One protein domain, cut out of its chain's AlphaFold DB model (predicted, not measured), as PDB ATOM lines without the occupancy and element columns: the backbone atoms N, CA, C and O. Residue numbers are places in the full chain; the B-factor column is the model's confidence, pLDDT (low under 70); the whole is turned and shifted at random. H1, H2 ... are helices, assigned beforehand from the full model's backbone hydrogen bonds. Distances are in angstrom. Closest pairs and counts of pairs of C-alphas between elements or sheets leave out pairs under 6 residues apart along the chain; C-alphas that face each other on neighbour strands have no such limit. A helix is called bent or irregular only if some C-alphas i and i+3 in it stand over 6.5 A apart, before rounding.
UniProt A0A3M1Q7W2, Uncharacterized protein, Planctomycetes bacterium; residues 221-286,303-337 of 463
ATOM      1  N   THR A 221     158.474 132.323 213.634       92.25
ATOM      2  CA  THR A 221     159.821 131.764 213.841       92.25
ATOM      3  C   THR A 221     160.405 131.208 212.549       92.25
ATOM      4  O   THR A 221     159.663 130.717 211.696       92.25
ATOM      5  N   SER A 222     161.725 131.270 212.399       92.75
ATOM      6  CA  SER A 222     162.477 130.634 211.314       92.75
ATOM      7  C   SER A 222     162.518 129.108 211.470       92.75
ATOM      8  O   SER A 222     162.119 128.564 212.506       92.75
ATOM      9  N   LEU A 223     163.012 128.407 210.448       90.44
ATOM     10  CA  LEU A 223     163.138 126.943 210.415       90.44
ATOM     11  C   LEU A 223     164.006 126.377 211.556       90.44
ATOM     12  O   LEU A 223     163.805 125.242 211.982       90.44
ATOM     13  N   ASP A 224     164.940 127.168 212.092       90.06
ATOM     14  CA  ASP A 224     165.768 126.821 213.255       90.06
ATOM     15  C   ASP A 224     165.112 127.154 214.615       90.06
ATOM     16  O   ASP A 224     165.766 127.091 215.656       90.06
ATOM     17  N   ASN A 225     163.810 127.469 214.622       88.50
ATOM     18  CA  ASN A 225     162.996 127.851 215.783       88.50
ATOM     19  C   ASN A 225     163.398 129.169 216.470       88.50
ATOM     20  O   ASN A 225     162.902 129.462 217.564       88.50
ATOM     21  N   LYS A 226     164.258 129.994 215.859       91.00
ATOM     22  CA  LYS A 226     164.502 131.360 216.344       91.00
ATOM     23  C   LYS A 226     163.350 132.286 215.935       91.00
ATOM     24  O   LYS A 226     162.712 132.051 214.911       91.00
ATOM     25  N   PRO A 227     163.049 133.352 216.693       92.38
ATOM     26  CA  PRO A 227     162.136 134.393 216.226       92.38
ATOM     27  C   PRO A 227     162.649 135.024 214.928       92.38
ATOM     28  O   PRO A 227     163.844 135.308 214.821       92.38
ATOM     29  N   ARG A 228     161.757 135.291 213.969       94.69
ATOM     30  CA  ARG A 228     162.127 136.028 212.752       94.69
ATOM     31  C   ARG A 228     162.505 137.465 213.091       94.69
ATOM     32  O   ARG A 228     161.926 138.089 213.983       94.69
ATOM     33  N   ILE A 229     163.478 137.995 212.362       95.81
ATOM     34  CA  ILE A 229     163.948 139.372 212.486       95.81
ATOM     35  C   ILE A 229     162.839 140.287 211.975       95.81
ATOM     36  O   ILE A 229     162.631 140.416 210.768       95.81
ATOM     37  N   ASN A 230     162.099 140.914 212.887       95.12
ATOM     38  CA  ASN A 230     161.041 141.838 212.501       95.12
ATOM     39  C   ASN A 230     161.658 143.152 212.002       95.12
ATOM     40  O   ASN A 230     162.195 143.938 212.784       95.12
ATOM     41  N   LEU A 231     161.532 143.415 210.702       95.50
ATOM     42  CA  LEU A 231     162.067 144.606 210.047       95.50
ATOM     43  C   LEU A 231     161.379 145.903 210.493       95.50
ATOM     44  O   LEU A 231     161.902 146.976 210.223       95.50
ATOM     45  N   ASN A 232     160.271 145.848 211.233       93.12
ATOM     46  CA  ASN A 232     159.638 147.005 211.872       93.12
ATOM     47  C   ASN A 232     160.121 147.259 213.314       93.12
ATOM     48  O   ASN A 232     159.709 148.245 213.923       93.12
ATOM     49  N   ALA A 233     161.001 146.417 213.872       92.50
ATOM     50  CA  ALA A 233     161.653 146.691 215.155       92.50
ATOM     51  C   ALA A 233     162.638 147.873 215.051       92.50
ATOM     52  O   ALA A 233     162.934 148.369 213.960       92.50
ATOM     53  N   ASP A 234     163.162 148.355 216.180       91.81
ATOM     54  CA  ASP A 234     164.162 149.423 216.161       91.81
ATOM     55  C   ASP A 234     165.464 148.975 215.465       91.81
ATOM     56  O   ASP A 234     165.804 147.791 215.418       91.81
ATOM     57  N   ALA A 235     166.200 149.935 214.896       92.12
ATOM     58  CA  ALA A 235     167.372 149.642 214.073       92.12
ATOM     59  C   ALA A 235     168.494 148.911 214.834       92.12
ATOM     60  O   ALA A 235     169.209 148.115 214.228       92.12
ATOM     61  N   ALA A 236     168.645 149.153 216.142       93.31
ATOM     62  CA  ALA A 236     169.667 148.483 216.944       93.31
ATOM     63  C   ALA A 236     169.308 147.010 217.172       93.31
ATOM     64  O   ALA A 236     170.172 146.147 217.017       93.31
ATOM     65  N   THR A 237     168.036 146.716 217.460       93.69
ATOM     66  CA  THR A 237     167.529 145.343 217.573       93.69
ATOM     67  C   THR A 237     167.687 144.578 216.262       93.69
ATOM     68  O   THR A 237     168.234 143.479 216.274       93.69
ATOM     69  N   VAL A 238     167.282 145.163 215.127       94.69
ATOM     70  CA  VAL A 238     167.428 144.511 213.812       94.69
ATOM     71  C   VAL A 238     168.897 144.214 213.508       94.69
ATOM     72  O   VAL A 238     169.219 143.088 213.146       94.69
ATOM     73  N   ALA A 239     169.805 145.173 213.716       94.19
ATOM     74  CA  ALA A 239     171.233 144.968 213.469       94.19
ATOM     75  C   ALA A 239     171.842 143.877 214.369       94.19
ATOM     76  O   ALA A 239     172.616 143.046 213.893       94.19
ATOM     77  N   ALA A 240     171.477 143.851 215.656       95.69
ATOM     78  CA  ALA A 240     171.938 142.826 216.589       95.69
ATOM     79  C   ALA A 240     171.431 141.431 216.193       95.69
ATOM     80  O   ALA A 240     172.215 140.485 216.142       95.69
ATOM     81  N   GLN A 241     170.146 141.315 215.849       95.81
ATOM     82  CA  GLN A 241     169.555 140.053 215.411       95.81
ATOM     83  C   GLN A 241     170.127 139.583 214.073       95.81
ATOM     84  O   GLN A 241     170.394 138.398 213.924       95.81
ATOM     85  N   MET A 242     170.373 140.482 213.115       95.69
ATOM     86  CA  MET A 242     171.034 140.126 211.856       95.69
ATOM     87  C   MET A 242     172.432 139.552 212.105       95.69
ATOM     88  O   MET A 242     172.767 138.523 211.531       95.69
ATOM     89  N   ALA A 243     173.216 140.160 213.000       94.56
ATOM     90  CA  ALA A 243     174.552 139.675 213.342       94.56
ATOM     91  C   ALA A 243     174.551 138.324 214.089       94.56
ATOM     92  O   ALA A 243     175.525 137.581 214.005       94.56
ATOM     93  N   GLU A 244     173.491 138.011 214.840       95.50
ATOM     94  CA  GLU A 244     173.380 136.765 215.610       95.50
ATOM     95  C   GLU A 244     172.717 135.624 214.820       95.50
ATOM     96  O   GLU A 244     173.043 134.447 215.007       95.50
ATOM     97  N   TYR A 245     171.719 135.942 213.994       95.12
ATOM     98  CA  TYR A 245     170.835 134.945 213.392       95.12
ATOM     99  C   TYR A 245     171.232 134.573 211.967       95.12
ATOM    100  O   TYR A 245     170.891 133.469 211.553       95.12
ATOM    101  N   ILE A 246     171.940 135.445 211.242       95.06
ATOM    102  CA  ILE A 246     172.370 135.198 209.860       95.06
ATOM    103  C   ILE A 246     173.813 134.699 209.889       95.06
ATOM    104  O   ILE A 246     174.709 135.401 210.361       95.06
ATOM    105  N   ALA A 247     174.040 133.479 209.407       92.19
ATOM    106  CA  ALA A 247     175.387 132.920 209.347       92.19
ATOM    107  C   ALA A 247     176.198 133.518 208.182       92.19
ATOM    108  O   ALA A 247     175.650 134.003 207.191       92.19
ATOM    109  N   GLU A 248     177.528 133.483 208.299       89.44
ATOM    110  CA  GLU A 248     178.429 133.982 207.257       89.44
ATOM    111  C   GLU A 248     178.163 133.264 205.924       89.44
ATOM    112  O   GLU A 248     178.200 132.035 205.851       89.44
ATOM    113  N   GLY A 249     177.880 134.040 204.876       89.62
ATOM    114  CA  GLY A 249     177.578 133.525 203.541       89.62
ATOM    115  C   GLY A 249     176.118 133.130 203.291       89.62
ATOM    116  O   GLY A 249     175.805 132.799 202.152       89.62
ATOM    117  N   GLU A 250     175.217 133.192 204.285       92.00
ATOM    118  CA  GLU A 250     173.775 132.959 204.056       92.00
ATOM    119  C   GLU A 250     173.127 134.075 203.220       92.00
ATOM    120  O   GLU A 250     172.208 133.814 202.451       92.00
ATOM    121  N   LEU A 251     173.603 135.315 203.370       95.69
ATOM    122  CA  LEU A 251     173.201 136.472 202.571       95.69
ATOM    123  C   LEU A 251     174.438 137.245 202.122       95.69
ATOM    124  O   LEU A 251     175.443 137.309 202.836       95.69
ATOM    125  N   SER A 252     174.350 137.877 200.956       95.94
ATOM    126  CA  SER A 252     175.398 138.754 200.450       95.94
ATOM    127  C   SER A 252     175.535 140.022 201.299       95.94
ATOM    128  O   SER A 252     174.570 140.547 201.867       95.94
ATOM    129  N   GLU A 253     176.750 140.579 201.333       94.00
ATOM    130  CA  GLU A 253     177.005 141.873 201.977       94.00
ATOM    131  C   GLU A 253     176.130 142.990 201.381       94.00
ATOM    132  O   GLU A 253     175.700 143.888 202.103       94.00
ATOM    133  N   GLY A 254     175.818 142.905 200.079       94.75
ATOM    134  CA  GLY A 254     174.918 143.831 199.391       94.75
ATOM    135  C   GLY A 254     173.501 143.792 199.961       94.75
ATOM    136  O   GLY A 254     172.958 144.842 200.303       94.75
ATOM    137  N   THR A 255     172.929 142.599 200.136       95.94
ATOM    138  CA  THR A 255     171.596 142.405 200.734       95.94
ATOM    139  C   THR A 255     171.535 142.932 202.166       95.94
ATOM    140  O   THR A 255     170.625 143.688 202.519       95.94
ATOM    141  N   ILE A 256     172.540 142.618 202.987       95.56
ATOM    142  CA  ILE A 256     172.633 143.106 204.373       95.56
ATOM    143  C   ILE A 256     172.734 144.640 204.415       95.56
ATOM    144  O   ILE A 256     172.035 145.293 205.201       95.56
ATOM    145  N   ALA A 257     173.580 145.228 203.564       95.25
ATOM    146  CA  ALA A 257     173.752 146.674 203.470       95.25
ATOM    147  C   ALA A 257     172.467 147.374 203.005       95.25
ATOM    148  O   ALA A 257     172.102 148.406 203.567       95.25
ATOM    149  N   PHE A 258     171.754 146.792 202.041       96.00
ATOM    150  CA  PHE A 258     170.501 147.330 201.519       96.00
ATOM    151  C   PHE A 258     169.395 147.362 202.583       96.00
ATOM    152  O   PHE A 258     168.791 148.411 202.820       96.00
ATOM    153  N   ILE A 259     169.186 146.259 203.310       95.38
ATOM    154  CA  ILE A 259     168.214 146.205 204.417       95.38
ATOM    155  C   ILE A 259     168.577 147.232 205.499       95.38
ATOM    156  O   ILE A 259     167.720 147.977 205.980       95.38
ATOM    157  N   THR A 260     169.864 147.329 205.845       94.75
ATOM    158  CA  THR A 260     170.361 148.313 206.818       94.75
ATOM    159  C   THR A 260     170.102 149.748 206.354       94.75
ATOM    160  O   THR A 260     169.690 150.592 207.153       94.75
ATOM    161  N   GLN A 261     170.295 150.037 205.065       94.62
ATOM    162  CA  GLN A 261     170.031 151.346 204.477       94.62
ATOM    163  C   GLN A 261     168.543 151.713 204.553       94.62
ATOM    164  O   GLN A 261     168.220 152.812 205.008       94.62
ATOM    165  N   LEU A 262     167.638 150.798 204.187       94.81
ATOM    166  CA  LEU A 262     166.190 151.014 204.312       94.81
ATOM    167  C   LEU A 262     165.793 151.318 205.766       94.81
ATOM    168  O   LEU A 262     165.011 152.237 206.024       94.81
ATOM    169  N   LYS A 263     166.390 150.615 206.739       93.38
ATOM    170  CA  LYS A 263     166.180 150.898 208.169       93.38
ATOM    171  C   LYS A 263     166.676 152.282 208.579       93.38
ATOM    172  O   LYS A 263     165.970 152.974 209.307       93.38
ATOM    173  N   GLN A 264     167.847 152.712 208.109       91.50
ATOM    174  CA  GLN A 264     168.375 154.056 208.387       91.50
ATOM    175  C   GLN A 264     167.512 155.169 207.778       91.50
ATOM    176  O   GLN A 264     167.459 156.274 208.315       91.50
ATOM    177  N   GLN A 265     166.815 154.873 206.680       92.69
ATOM    178  CA  GLN A 265     165.880 155.785 206.021       92.69
ATOM    179  C   GLN A 265     164.472 155.771 206.640       92.69
ATOM    180  O   GLN A 265     163.601 156.492 206.158       92.69
ATOM    181  N   ASN A 266     164.246 155.006 207.717       91.12
ATOM    182  CA  ASN A 266     162.933 154.798 208.336       91.12
ATOM    183  C   ASN A 266     161.872 154.287 207.346       91.12
ATOM    184  O   ASN A 266     160.716 154.705 207.406       91.12
ATOM    185  N   PHE A 267     162.263 153.395 206.433       94.12
ATOM    186  CA  PHE A 267     161.312 152.719 205.557       94.12
ATOM    187  C   PHE A 267     160.276 151.940 206.384       94.12
ATOM    188  O   PHE A 267     160.624 151.265 207.359       94.12
ATOM    189  N   ASP A 268     159.006 152.044 205.991       91.25
ATOM    190  CA  ASP A 268     157.891 151.351 206.630       91.25
ATOM    191  C   ASP A 268     157.692 149.975 205.984       91.25
ATOM    192  O   ASP A 268     157.095 149.848 204.912       91.25
ATOM    193  N   PHE A 269     158.195 148.929 206.643       94.00
ATOM    194  CA  PHE A 269     158.110 147.565 206.126       94.00
ATOM    195  C   PHE A 269     156.699 146.983 206.228       94.00
ATOM    196  O   PHE A 269     156.441 145.966 205.596       94.00
ATOM    197  N   THR A 270     155.763 147.613 206.952       91.38
ATOM    198  CA  THR A 270     154.360 147.156 206.977       91.38
ATOM    199  C   THR A 270     153.642 147.342 205.637       91.38
ATOM    200  O   THR A 270     152.586 146.755 205.422       91.38
ATOM    201  N   GLN A 271     154.234 148.112 204.717       91.06
ATOM    202  CA  GLN A 271     153.758 148.266 203.342       91.06
ATOM    203  C   GLN A 271     154.088 147.062 202.449       91.06
ATOM    204  O   GLN A 271     153.586 146.990 201.329       91.06
ATOM    205  N   LEU A 272     154.953 146.149 202.904       92.69
ATOM    206  CA  LEU A 272     155.321 144.950 202.157       92.69
ATOM    207  C   LEU A 272     154.326 143.825 202.438       92.69
ATOM    208  O   LEU A 272     153.957 143.587 203.589       92.69
ATOM    209  N   ALA A 273     153.948 143.085 201.397       91.50
ATOM    210  CA  ALA A 273     153.122 141.891 201.540       91.50
ATOM    211  C   ALA A 273     153.906 140.757 202.211       91.50
ATOM    212  O   ALA A 273     153.358 139.968 202.983       91.50
ATOM    213  N   SER A 274     155.209 140.674 201.930       94.56
ATOM    214  CA  SER A 274     156.101 139.678 202.514       94.56
ATOM    215  C   SER A 274     157.567 140.123 202.450       94.56
ATOM    216  O   SER A 274     157.899 141.049 201.711       94.56
ATOM    217  N   PRO A 275     158.491 139.437 203.148       95.94
ATOM    218  CA  PRO A 275     159.925 139.659 202.953       95.94
ATOM    219  C   PRO A 275     160.406 139.391 201.520       95.94
ATOM    220  O   PRO A 275     161.443 139.921 201.133       95.94
ATOM    221  N   ALA A 276     159.670 138.595 200.732       95.56
ATOM    222  CA  ALA A 276     160.019 138.327 199.338       95.56
ATOM    223  C   ALA A 276     159.964 139.592 198.471       95.56
ATOM    224  O   ALA A 276     160.631 139.647 197.447       95.56
ATOM    225  N   ASP A 277     159.237 140.629 198.896       93.75
ATOM    226  CA  ASP A 277     159.141 141.908 198.185       93.75
ATOM    227  C   ASP A 277     160.498 142.623 198.106       93.75
ATOM    228  O   ASP A 277     160.697 143.480 197.248       93.75
ATOM    229  N   LEU A 278     161.454 142.254 198.973       94.19
ATOM    230  CA  LEU A 278     162.842 142.698 198.867       94.19
ATOM    231  C   LEU A 278     163.503 142.225 197.565       94.19
ATOM    232  O   LEU A 278     164.463 142.849 197.134       94.19
ATOM    233  N   TYR A 279     163.010 141.171 196.916       94.06
ATOM    234  CA  TYR A 279     163.414 140.810 195.563       94.06
ATOM    235  C   TYR A 279     162.648 141.659 194.540       94.06
ATOM    236  O   TYR A 279     161.442 141.507 194.349       94.06
ATOM    237  N   ALA A 280     163.364 142.550 193.851       84.69
ATOM    238  CA  ALA A 280     162.769 143.466 192.876       84.69
ATOM    239  C   ALA A 280     162.358 142.783 191.554       84.69
ATOM    240  O   ALA A 280     161.523 143.319 190.821       84.69
ATOM    241  N   GLY A 281     162.936 141.618 191.237       78.81
ATOM    242  CA  GLY A 281     162.762 140.944 189.948       78.81
ATOM    243  C   GLY A 281     163.161 141.800 188.742       78.81
ATOM    244  O   GLY A 281     163.883 142.792 188.870       78.81
ATOM    245  N   ASP A 282     162.646 141.439 187.564       63.59
ATOM    246  CA  ASP A 282     162.905 142.157 186.305       63.59
ATOM    247  C   ASP A 282     162.348 143.594 186.311       63.59
ATOM    248  O   ASP A 282     162.894 144.484 185.660       63.59
ATOM    249  N   ALA A 283     161.332 143.871 187.137       54.88
ATOM    250  CA  ALA A 283     160.809 145.221 187.360       54.88
ATOM    251  C   ALA A 283     161.852 146.172 187.988       54.88
ATOM    252  O   ALA A 283     161.745 147.390 187.849       54.88
ATOM    253  N   GLY A 284     162.888 145.632 188.642       51.81
ATOM    254  CA  GLY A 284     164.042 146.397 189.114       51.81
ATOM    255  C   GLY A 284     164.990 146.857 187.997       51.81
ATOM    256  O   GLY A 284     165.778 147.776 188.228       51.81
ATOM    257  N   GLN A 285     164.922 146.260 186.799       44.12
ATOM    258  CA  GLN A 285     165.759 146.616 185.642       44.12
ATOM    259  C   GLN A 285     165.094 147.655 184.716       44.12
ATOM    260  O   GLN A 285     165.802 148.402 184.042       44.12
ATOM    261  N   GLU A 286     163.759 147.769 184.732       38.28
ATOM    262  CA  GLU A 286     162.968 148.700 183.903       38.28
ATOM    263  C   GLU A 286     162.446 149.936 184.662       38.28
ATOM    264  O   GLU A 286     161.434 150.528 184.290       38.28
ATOM    265  N   GLY A 303     150.097 144.322 194.322       64.81
ATOM    266  CA  GLY A 303     151.263 143.601 193.799       64.81
ATOM    267  C   GLY A 303     152.227 144.420 192.937       64.81
ATOM    268  O   GLY A 303     153.066 143.823 192.274       64.81
ATOM    269  N   GLU A 304     152.157 145.754 192.936       80.19
ATOM    270  CA  GLU A 304     153.210 146.601 192.351       80.19
ATOM    271  C   GLU A 304     154.430 146.731 193.268       80.19
ATOM    272  O   GLU A 304     154.347 146.526 194.482       80.19
ATOM    273  N   LEU A 305     155.613 146.966 192.679       83.06
ATOM    274  CA  LEU A 305     156.860 147.019 193.452       83.06
ATOM    275  C   LEU A 305     156.941 148.370 194.127       83.06
ATOM    276  O   LEU A 305     156.779 149.395 193.469       83.06
ATOM    277  N   ASN A 306     157.217 148.372 195.430       87.25
ATOM    278  CA  ASN A 306     157.479 149.622 196.116       87.25
ATOM    279  C   ASN A 306     158.706 150.285 195.457       87.25
ATOM    280  O   ASN A 306     159.769 149.661 195.420       87.25
ATOM    281  N   PRO A 307     158.605 151.527 194.947       86.75
ATOM    282  CA  PRO A 307     159.703 152.176 194.230       86.75
ATOM    283  C   PRO A 307     160.998 152.285 195.045       86.75
ATOM    284  O   PRO A 307     162.081 152.318 194.468       86.75
ATOM    285  N   ALA A 308     160.907 152.301 196.381       87.56
ATOM    286  CA  ALA A 308     162.071 152.292 197.267       87.56
ATOM    287  C   ALA A 308     162.901 150.997 197.177       87.56
ATOM    288  O   ALA A 308     164.051 150.976 197.608       87.56
ATOM    289  N   LEU A 309     162.324 149.927 196.625       89.88
ATOM    290  CA  LEU A 309     162.970 148.630 196.425       89.88
ATOM    291  C   LEU A 309     163.582 148.487 195.025       89.88
ATOM    292  O   LEU A 309     164.218 147.472 194.735       89.88
ATOM    293  N   ALA A 310     163.422 149.494 194.157       84.56
ATOM    294  CA  ALA A 310     164.069 149.512 192.853       84.56
ATOM    295  C   ALA A 310     165.597 149.489 193.031       84.56
ATOM    296  O   ALA A 310     166.173 150.341 193.708       84.56
ATOM    297  N   GLY A 311     166.258 148.494 192.433       84.81
ATOM    298  CA  GLY A 311     167.699 148.279 192.594       84.81
ATOM    299  C   GLY A 311     168.099 147.460 193.826       84.81
ATOM    300  O   GLY A 311     169.281 147.445 194.169       84.81
ATOM    301  N   SER A 312     167.153 146.783 194.487       93.00
ATOM    302  CA  SER A 312     167.492 145.808 195.526       93.00
ATOM    303  C   SER A 312     168.482 144.754 194.997       93.00
ATOM    304  O   SER A 312     168.252 144.203 193.918       93.00
ATOM    305  N   PRO A 313     169.569 144.452 195.735       94.25
ATOM    306  CA  PRO A 313     170.562 143.459 195.333       94.25
ATOM    307  C   PRO A 313     170.140 142.015 195.639       94.25
ATOM    308  O   PRO A 313     170.884 141.102 195.293       94.25
ATOM    309  N   VAL A 314     168.989 141.813 196.293       95.50
ATOM    310  CA  VAL A 314     168.494 140.483 196.670       95.50
ATOM    311  C   VAL A 314     168.291 139.649 195.412       95.50
ATOM    312  O   VAL A 314     167.650 140.089 194.458       95.50
ATOM    313  N   THR A 315     168.820 138.434 195.430       94.62
ATOM    314  CA  THR A 315     168.723 137.469 194.329       94.62
ATOM    315  C   THR A 315     167.688 136.379 194.617       94.62
ATOM    316  O   THR A 315     167.272 136.192 195.762       94.62
ATOM    317  N   LEU A 316     167.282 135.624 193.586       94.44
ATOM    318  CA  LEU A 316     166.417 134.448 193.764       94.44
ATOM    319  C   LEU A 316     167.046 133.414 194.711       94.44
ATOM    320  O   LEU A 316     166.336 132.833 195.525       94.44
ATOM    321  N   ASP A 317     168.367 133.235 194.666       94.44
ATOM    322  CA  ASP A 317     169.080 132.269 195.514       94.44
ATOM    323  C   ASP A 317     169.064 132.661 197.003       94.44
ATOM    324  O   ASP A 317     169.108 131.798 197.878       94.44
ATOM    325  N   GLU A 318     168.955 133.956 197.309       96.00
ATOM    326  CA  GLU A 318     168.858 134.463 198.683       96.00
ATOM    327  C   GLU A 318     167.422 134.434 199.230       96.00
ATOM    328  O   GLU A 318     167.231 134.517 200.446       96.00
ATOM    329  N   LEU A 319     166.399 134.307 198.371       96.31
ATOM    330  CA  LEU A 319     164.994 134.365 198.787       96.31
ATOM    331  C   LEU A 319     164.613 133.343 199.863       96.31
ATOM    332  O   LEU A 319     163.951 133.757 200.817       96.31
ATOM    333  N   PRO A 320     165.016 132.057 199.794       96.31
ATOM    334  CA  PRO A 320     164.714 131.104 200.859       96.31
ATOM    335  C   PRO A 320     165.193 131.594 202.231       96.31
ATOM    336  O   PRO A 320     164.450 131.524 203.208       96.31
ATOM    337  N   VAL A 321     166.398 132.172 202.296       96.88
ATOM    338  CA  VAL A 321     166.966 132.721 203.533       96.88
ATOM    339  C   VAL A 321     166.244 134.002 203.942       96.88
ATOM    340  O   VAL A 321     165.867 134.143 205.102       96.88
ATOM    341  N   VAL A 322     166.000 134.931 203.013       97.25
ATOM    342  CA  VAL A 322     165.287 136.188 203.303       97.25
ATOM    343  C   VAL A 322     163.894 135.903 203.870       97.25
ATOM    344  O   VAL A 322     163.480 136.482 204.877       97.25
ATOM    345  N   MET A 323     163.176 134.978 203.243       96.38
ATOM    346  CA  MET A 323     161.823 134.606 203.622       96.38
ATOM    347  C   MET A 323     161.798 133.774 204.899       96.38
ATOM    348  O   MET A 323     160.840 133.892 205.658       96.38
ATOM    349  N   ASP A 324     162.832 132.996 205.202       96.25
ATOM    350  CA  ASP A 324     162.915 132.304 206.485       96.25
ATOM    351  C   ASP A 324     163.290 133.248 207.636       96.25
ATOM    352  O   ASP A 324     162.650 133.220 208.685       96.25
ATOM    353  N   ARG A 325     164.283 134.128 207.447       96.44
ATOM    354  CA  ARG A 325     164.896 134.926 208.522       96.44
ATOM    355  C   ARG A 325     164.127 136.189 208.897       96.44
ATOM    356  O   ARG A 325     164.126 136.544 210.074       96.44
ATOM    357  N   PHE A 326     163.499 136.884 207.950       96.94
ATOM    358  CA  PHE A 326     162.907 138.209 208.197       96.94
ATOM    359  C   PHE A 326     161.393 138.178 208.292       96.94
ATOM    360  O   PHE A 326     160.763 137.382 207.625       96.94
ATOM    361  N   SER A 327     160.796 139.099 209.044       95.31
ATOM    362  CA  SER A 327     159.349 139.320 209.111       95.31
ATOM    363  C   SER A 327     159.025 140.792 208.863       95.31
ATOM    364  O   SER A 327     159.765 141.679 209.290       95.31
ATOM    365  N   VAL A 328     157.909 141.054 208.186       94.50
ATOM    366  CA  VAL A 328     157.400 142.409 207.894       94.50
ATOM    367  C   VAL A 328     156.148 142.745 208.709       94.50
ATOM    368  O   VAL A 328     155.485 143.754 208.476       94.50
ATOM    369  N   ARG A 329     155.811 141.906 209.697       91.69
ATOM    370  CA  ARG A 329     154.606 142.081 210.511       91.69
ATOM    371  C   ARG A 329     154.681 143.353 211.366       91.69
ATOM    372  O   ARG A 329     155.763 143.710 211.847       91.69
ATOM    373  N   PRO A 330     153.537 143.998 211.649       88.56
ATOM    374  CA  PRO A 330     153.470 145.084 212.618       88.56
ATOM    375  C   PRO A 330     154.050 144.675 213.989       88.56
ATOM    376  O   PRO A 330     153.820 143.544 214.432       88.56
ATOM    377  N   PRO A 331     154.766 145.564 214.708       79.81
ATOM    378  CA  PRO A 331     155.413 145.219 215.981       79.81
ATOM    379  C   PRO A 331     154.457 144.679 217.055       79.81
ATOM    380  O   PRO A 331     154.819 143.794 217.826       79.81
ATOM    381  N   ASN A 332     153.216 145.173 217.091       78.88
ATOM    382  CA  ASN A 332     152.173 144.714 218.015       78.88
ATOM    383  C   ASN A 332     151.631 143.311 217.677       78.88
ATOM    384  O   ASN A 332     151.128 142.626 218.565       78.88
ATOM    385  N   ALA A 333     151.748 142.876 216.422       79.56
ATOM    386  CA  ALA A 333     151.312 141.562 215.963       79.56
ATOM    387  C   ALA A 333     152.403 140.489 216.121       79.56
ATOM    388  O   ALA A 333     152.082 139.305 216.143       79.56
ATOM    389  N   ALA A 334     153.674 140.876 216.274       69.81
ATOM    390  CA  ALA A 334     154.813 139.952 216.304       69.81
ATOM    391  C   ALA A 334     154.729 138.887 217.417       69.81
ATOM    392  O   ALA A 334     155.193 137.767 217.236       69.81
ATOM    393  N   ALA A 335     154.108 139.218 218.555       75.25
ATOM    394  CA  ALA A 335     153.922 138.288 219.672       75.25
ATOM    395  C   ALA A 335     152.703 137.358 219.510       75.25
ATOM    396  O   ALA A 335     152.561 136.403 220.274       75.25
ATOM    397  N   GLN A 336     151.815 137.637 218.552       85.38
ATOM    398  CA  GLN A 336     150.620 136.837 218.300       85.38
ATOM    399  C   GLN A 336     150.905 135.777 217.231       85.38
ATOM    400  O   GLN A 336     151.552 136.095 216.221       85.38
ATOM    401  N   PRO A 337     150.405 134.539 217.405       90.50
ATOM    402  CA  PRO A 337     150.501 133.528 216.365       90.50
ATOM    403  C   PRO A 337     149.776 134.003 215.105       90.50
ATOM    404  O   PRO A 337     148.779 134.726 215.172       90.50
TER     405      PRO A 337
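This is residues 221 to 286 and 303 to 337 of the 463 residues of an uncharacterized protein of Planctomycetes bacterium (UniProt A0A3M1Q7W2). Little regular structure: a helical hairpin of H1 and H2 beside a second pair, H3 and H4, with long loops around them. The 101 printed residues hold four named helices, H1 to H4 in order, 37 residues in all, and no named strand: all helix. The whole is compact, radius of gyration of the C-alphas 12.8 A, spanning 38 by 29 by 24 A.

Residues 229 to 230 pair parallel with 326 to 327. H1, residues 235 to 245, touches residues 260 to 264 alone of H2, residues 253 to 264, at a shallow tilt of 25 degrees, opposite ways; the closest C-alphas, Ala 235 and Lys 263, are 6.2 A apart. H3, residues 275 to 278, touches H4, residues 316 to 325; the closest C-alphas, Pro 275 and Met 323, are 5.4 A apart. H1 and H4 are close but not clearly touching, about perpendicular at 74 degrees; the closest C-alphas, Tyr 245 and Arg 325, are 7.7 A apart. H2 and H4 are apart. Every O i to N i+4 pair is within hydrogen-bond range in H1 and H2, 4 of 6 in H4; H3 is too short for one.

H1 begins at C-alpha 235 (167.372, 149.642, 214.073) and measures 15.1 A, H2 16.2 A, H3 5.9 A. H4, 14.8 A, ends at C-alpha 325 (164.896, 134.926, 208.522); it is only just irregular, C-alphas 317 and 320 being 7.0 A apart.

Residues 287 to 302 are cut out, C-alphas 286 and 303 lying 16.2 A apart. Residues 282 to 286, 303 and 334 are under pLDDT 70.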